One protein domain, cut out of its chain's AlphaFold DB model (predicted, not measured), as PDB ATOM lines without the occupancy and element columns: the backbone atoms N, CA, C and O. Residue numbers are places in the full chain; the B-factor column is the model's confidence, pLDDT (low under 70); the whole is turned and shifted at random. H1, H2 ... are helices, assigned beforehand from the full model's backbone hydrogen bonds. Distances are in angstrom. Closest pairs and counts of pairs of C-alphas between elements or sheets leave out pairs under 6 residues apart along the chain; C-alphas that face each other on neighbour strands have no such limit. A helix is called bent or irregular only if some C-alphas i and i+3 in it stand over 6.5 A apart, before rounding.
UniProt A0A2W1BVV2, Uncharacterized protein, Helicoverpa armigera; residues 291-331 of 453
ATOM      1  N   ALA A 291      42.671  18.115   1.116       93.00
ATOM      2  CA  ALA A 291      41.687  19.199   1.175       93.00
ATOM      3  C   ALA A 291      42.394  20.567   1.103       93.00
ATOM      4  O   ALA A 291      43.381  20.789   1.805       93.00
ATOM      5  N   ARG A 292      41.917  21.481   0.245       91.88
ATOM      6  CA  ARG A 292      42.579  22.788   0.042       91.88
ATOM      7  C   ARG A 292      42.291  23.788   1.150       91.88
ATOM      8  O   ARG A 292      43.192  24.496   1.584       91.88
ATOM      9  N   ASP A 293      41.029  23.866   1.550       92.00
ATOM     10  CA  ASP A 293      40.525  24.834   2.518       92.00
ATOM     11  C   ASP A 293      40.412  24.191   3.918       92.00
ATOM     12  O   ASP A 293      39.759  23.148   4.057       92.00
ATOM     13  N   PRO A 294      41.014  24.790   4.966       92.12
ATOM     14  CA  PRO A 294      40.848  24.351   6.349       92.12
ATOM     15  C   PRO A 294      39.392  24.305   6.834       92.12
ATOM     16  O   PRO A 294      39.057  23.409   7.613       92.12
ATOM     17  N   LEU A 295      38.516  25.213   6.383       91.44
ATOM     18  CA  LEU A 295      37.106  25.230   6.800       91.44
ATOM     19  C   LEU A 295      36.338  24.059   6.178       91.44
ATOM     20  O   LEU A 295      35.650  23.320   6.889       91.44
ATOM     21  N   PHE A 296      36.528  23.812   4.881       93.06
ATOM     22  CA  PHE A 296      36.045  22.606   4.212       93.06
ATOM     23  C   PHE A 296      36.582  21.320   4.866       93.06
ATOM     24  O   PHE A 296      35.803  20.408   5.147       93.06
ATOM     25  N   LYS A 297      37.880  21.256   5.203       94.50
ATOM     26  CA  LYS A 297      38.466  20.118   5.941       94.50
ATOM     27  C   LYS A 297      37.768  19.897   7.290       94.50
ATOM     28  O   LYS A 297      37.430  18.763   7.627       94.50
ATOM     29  N   ALA A 298      37.506  20.968   8.042       92.75
ATOM     30  CA  ALA A 298      36.772  20.904   9.307       92.75
ATOM     31  C   ALA A 298      35.302  20.479   9.126       92.75
ATOM     32  O   ALA A 298      34.751  19.809   9.999       92.75
ATOM     33  N   SER A 299      34.670  20.823   7.997       93.25
ATOM     34  CA  SER A 299      33.333  20.334   7.635       93.25
ATOM     35  C   SER A 299      33.339  18.828   7.356       93.25
ATOM     36  O   SER A 299      32.544  18.105   7.953       93.25
ATOM     37  N   LEU A 300      34.284  18.336   6.544       93.75
ATOM     38  CA  LEU A 300      34.419  16.903   6.253       93.75
ATOM     39  C   LEU A 300      34.729  16.064   7.501       93.75
ATOM     40  O   LEU A 300      34.193  14.967   7.644       93.75
ATOM     41  N   ASN A 301      35.543  16.585   8.425       92.75
ATOM     42  CA  ASN A 301      35.849  15.911   9.691       92.75
ATOM     43  C   ASN A 301      34.595  15.578  10.514       92.75
ATOM     44  O   ASN A 301      34.548  14.524  11.145       92.75
ATOM     45  N   LYS A 302      33.569  16.437  10.471       93.12
ATOM     46  CA  LYS A 302      32.303  16.242  11.198       93.12
ATOM     47  C   LYS A 302      31.385  15.192  10.571       93.12
ATOM     48  O   LYS A 302      30.444  14.764  11.228       93.12
ATOM     49  N   ILE A 303      31.616  14.797   9.319       94.31
ATOM     50  CA  ILE A 303      30.783  13.806   8.630       94.31
ATOM     51  C   ILE A 303      31.199  12.415   9.120       94.31
ATOM     52  O   ILE A 303      32.336  12.023   8.853       94.31
ATOM     53  N   PRO A 304      30.342  11.644   9.809       93.31
ATOM     54  CA  PRO A 304      30.697  10.311  10.292       93.31
ATOM     55  C   PRO A 304      30.823   9.302   9.134       93.31
ATOM     56  O   PRO A 304      30.301   9.548   8.038       93.31
ATOM     57  N   PRO A 305      31.517   8.168   9.333       94.06
ATOM     58  CA  PRO A 305      31.483   7.048   8.402       94.06
ATOM     59  C   PRO A 305      30.118   6.346   8.424       94.06
ATOM     60  O   PRO A 305      29.319   6.489   9.352       94.06
ATOM     61  N   SER A 306      29.876   5.546   7.391       92.38
ATOM     62  CA  SER A 306      28.689   4.703   7.219       92.38
ATOM     63  C   SER A 306      29.104   3.255   6.942       92.38
ATOM     64  O   SER A 306      30.270   2.993   6.641       92.38
ATOM     65  N   LYS A 307      28.140   2.322   6.948       90.44
ATOM     66  CA  LYS A 307      28.349   0.895   6.619       90.44
ATOM     67  C   LYS A 307      29.145   0.659   5.328       90.44
ATOM     68  O   LYS A 307      29.860  -0.332   5.226       90.44
ATOM     69  N   THR A 308      28.984   1.546   4.345       89.56
ATOM     70  CA  THR A 308      29.481   1.388   2.969       89.56
ATOM     71  C   THR A 308      30.561   2.398   2.574       89.56
ATOM     72  O   THR A 308      31.332   2.125   1.658       89.56
ATOM     73  N   HIS A 309      30.657   3.548   3.254       93.25
ATOM     74  CA  HIS A 309      31.544   4.652   2.870       93.25
ATOM     75  C   HIS A 309      32.248   5.285   4.080       93.25
ATOM     76  O   HIS A 309      31.630   5.519   5.119       93.25
ATOM     77  N   ILE A 310      33.527   5.655   3.910       93.56
ATOM     78  CA  ILE A 310      34.358   6.313   4.943       93.56
ATOM     79  C   ILE A 310      33.857   7.710   5.364       93.56
ATOM     80  O   ILE A 310      34.246   8.207   6.418       93.56
ATOM     81  N   PHE A 311      32.971   8.313   4.572       94.44
ATOM     82  CA  PHE A 311      32.131   9.461   4.915       94.44
ATOM     83  C   PHE A 311      30.695   9.111   4.500       94.44
ATOM     84  O   PHE A 311      30.520   8.482   3.457       94.44
ATOM     85  N   SER A 312      29.674   9.508   5.262       93.94
ATOM     86  CA  SER A 312      28.273   9.362   4.836       93.94
ATOM     87  C   SER A 312      28.042  10.028   3.471       93.94
ATOM     88  O   SER A 312      28.349  11.210   3.300       93.94
ATOM     89  N   SER A 313      27.533   9.260   2.501       92.19
ATOM     90  CA  SER A 313      27.516   9.624   1.072       92.19
ATOM     91  C   SER A 313      26.768  10.934   0.790       92.19
ATOM     92  O   SER A 313      27.291  11.825   0.120       92.19
ATOM     93  N   GLU A 314      25.576  11.090   1.366       92.69
ATOM     94  CA  GLU A 314      24.723  12.273   1.188       92.69
ATOM     95  C   GLU A 314      25.379  13.527   1.780       92.69
ATOM     96  O   GLU A 314      25.560  14.534   1.099       92.69
ATOM     97  N   ALA A 315      25.823  13.446   3.038       92.62
ATOM     98  CA  ALA A 315      26.492  14.552   3.720       92.62
ATOM     99  C   ALA A 315      27.804  14.957   3.021       92.62
ATOM    100  O   ALA A 315      28.111  16.148   2.929       92.62
ATOM    101  N   PHE A 316      28.558  13.984   2.502       94.81
ATOM    102  CA  PHE A 316      29.798  14.215   1.760       94.81
ATOM    103  C   PHE A 316      29.541  14.899   0.412       94.81
ATOM    104  O   PHE A 316      30.222  15.869   0.078       94.81
ATOM    105  N   THR A 317      28.525  14.450  -0.328       93.56
ATOM    106  CA  THR A 317      28.116  15.054  -1.607       93.56
ATOM    107  C   THR A 317      27.651  16.498  -1.399       93.56
ATOM    108  O   THR A 317      28.191  17.413  -2.021       93.56
ATOM    109  N   ASN A 318      26.783  16.734  -0.411       94.19
ATOM    110  CA  ASN A 318      26.315  18.073  -0.033       94.19
ATOM    111  C   ASN A 318      27.462  19.016   0.387       94.19
ATOM    112  O   ASN A 318      27.419  20.221   0.119       94.19
ATOM    113  N   ALA A 319      28.502  18.501   1.053       93.38
ATOM    114  CA  ALA A 319      29.690  19.283   1.398       93.38
ATOM    115  C   ALA A 319      30.545  19.617   0.161       93.38
ATOM    116  O   ALA A 319      31.063  20.731   0.054       93.38
ATOM    117  N   LEU A 320      30.672  18.684  -0.788       94.56
ATOM    118  CA  LEU A 320      31.392  18.903  -2.043       94.56
ATOM    119  C   LEU A 320      30.717  19.936  -2.942       94.56
ATOM    120  O   LEU A 320      31.413  20.777  -3.509       94.56
ATOM    121  N   GLU A 321      29.394  19.898  -3.066       93.75
ATOM    122  CA  GLU A 321      28.635  20.874  -3.856       93.75
ATOM    123  C   GLU A 321      28.837  22.295  -3.320       93.75
ATOM    124  O   GLU A 321      29.214  23.192  -4.076       93.75
ATOM    125  N   LYS A 322      28.738  22.475  -1.995       93.31
ATOM    126  CA  LYS A 322      29.030  23.752  -1.316       93.31
ATOM    127  C   LYS A 322      30.473  24.231  -1.517       93.31
ATOM    128  O   LYS A 322      30.709  25.433  -1.577       93.31
ATOM    129  N   ALA A 323      31.430  23.315  -1.673       91.06
ATOM    130  CA  ALA A 323      32.828  23.627  -1.988       91.06
ATOM    131  C   ALA A 323      33.101  23.864  -3.493       91.06
ATOM    132  O   ALA A 323      34.248  24.095  -3.890       91.06
ATOM    133  N   GLY A 324      32.079  23.800  -4.357       91.81
ATOM    134  CA  GLY A 324      32.227  23.939  -5.810       91.81
ATOM    135  C   GLY A 324      32.845  22.711  -6.494       91.81
ATOM    136  O   GLY A 324      33.527  22.839  -7.517       91.81
ATOM    137  N   GLY A 325      32.625  21.526  -5.923       91.88
ATOM    138  CA  GLY A 325      33.004  20.223  -6.463       91.88
ATOM    139  C   GLY A 325      34.445  19.788  -6.175       91.88
ATOM    140  O   GLY A 325      35.321  20.572  -5.801       91.88
ATOM    141  N   VAL A 326      34.715  18.498  -6.414       91.31
ATOM    142  CA  VAL A 326      35.982  17.806  -6.085       91.31
ATOM    143  C   VAL A 326      37.230  18.562  -6.569       91.31
ATOM    144  O   VAL A 326      38.208  18.670  -5.835       91.31
ATOM    145  N   ARG A 327      37.198  19.135  -7.783       90.12
ATOM    146  CA  ARG A 327      38.344  19.856  -8.379       90.12
ATOM    147  C   ARG A 327      38.683  21.184  -7.692       90.12
ATOM    148  O   ARG A 327      39.792  21.683  -7.897       90.12
ATOM    149  N   ARG A 328      37.755  21.774  -6.932       91.56
ATOM    150  CA  ARG A 328      37.992  22.969  -6.102       91.56
ATOM    151  C   ARG A 328      38.320  22.572  -4.663       91.56
ATOM    152  O   ARG A 328      39.289  23.081  -4.107       91.56
ATOM    153  N   ALA A 329      37.579  21.602  -4.130       90.69
ATOM    154  CA  ALA A 329      37.727  21.048  -2.786       90.69
ATOM    155  C   ALA A 329      39.104  20.412  -2.505       90.69
ATOM    156  O   ALA A 329      39.666  20.608  -1.424       90.69
ATOM    157  N   PHE A 330      39.665  19.671  -3.469       94.00
ATOM    158  CA  PHE A 330      40.895  18.892  -3.289       94.00
ATOM    159  C   PHE A 330      42.037  19.326  -4.211       94.00
ATOM    160  O   PHE A 330      41.848  19.757  -5.355       94.00
ATOM    161  N   TRP A 331      43.269  19.202  -3.724       90.19
ATOM    162  CA  TRP A 331      44.463  19.171  -4.564       90.19
ATOM    163  C   TRP A 331      44.431  17.932  -5.470       90.19
ATOM    164  O   TRP A 331      44.020  16.864  -5.009       90.19
TER     165      TRP A 331
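What this domain is: This is residues 291 to 331 of the 453 residues of an uncharacterized protein of Helicoverpa armigera (UniProt A0A2W1BVV2). Two helices, H1 and H2, lie side by side as a helical hairpin and run opposite ways, with the long loop of residues 302 to 312 joining them at one end. At the other end the short helix H3 follows H2 after a tight turn, close to both helices, and the last printed residue comes back near the first. The printed part has 41 residues with three named helices, in the order H1, H2, H3, and no named strand; its class is all helix. It is compact, with a radius of gyration of the C-alphas of 9.8 A, yet elongated in outline, its C-alphas spanning 27 by 16 by 15 A.

How they stand to each other: Start with H1, residues 294 to 301, and look across to H2, residues 313 to 322: the two touch, with 4 pairs of C-alphas within 8 A. Their closest C-alphas are those of Leu 300 and Phe 316, 7.0 A apart. Their lines stand at a shallow tilt of 13 degrees and they run opposite ways, forming a helical hairpin with centres 11.7 A apart. Go on to H3, residues 326 to 329, which is close to H2 but not clearly touching it; the closest C-alphas, those of Leu 320 and Val 326, are 6.2 A apart. H3 is also close to H1 but not clearly touching it, with the closest C-alphas, those of Phe 296 and Ala 329, 7.4 A apart. In the backbones of H1 and H2 every O i to N i+4 pair is within hydrogen-bond range; H3 is too short for such a pair, and its one O i to N i+3 pair is within range.

Where its parts are: Find C-alpha 294 at (40.848, 24.351, 6.349); from there H1 runs through 8 residues to C-alpha 301, 10.4 A away. Next find C-alpha 313 at (27.516, 9.624, 1.072), where H2 begins; this longest helix has 10 residues and measures 14.4 A to C-alpha 322. H3 has 4 residues and ends at C-alpha 329, at (37.727, 21.048, -2.786), 4.9 A from C-alpha 326. No helix is bent or irregular.

The domain as a whole: Look at Lys 307, in the link between H1 and H2, and at Arg 328, in H3: their C-alphas are the two farthest apart, at 27.2 A. The C-alphas of Ala 291 and Trp 331, the first and last printed residues, are 6.4 A apart. The link from H1 to H2 is long, with 11 residues, and the link from H2 to H3 is tight, with 3 residues. The printed part has no cut. Its mean pLDDT is 92.7, and no printed residue is under 70.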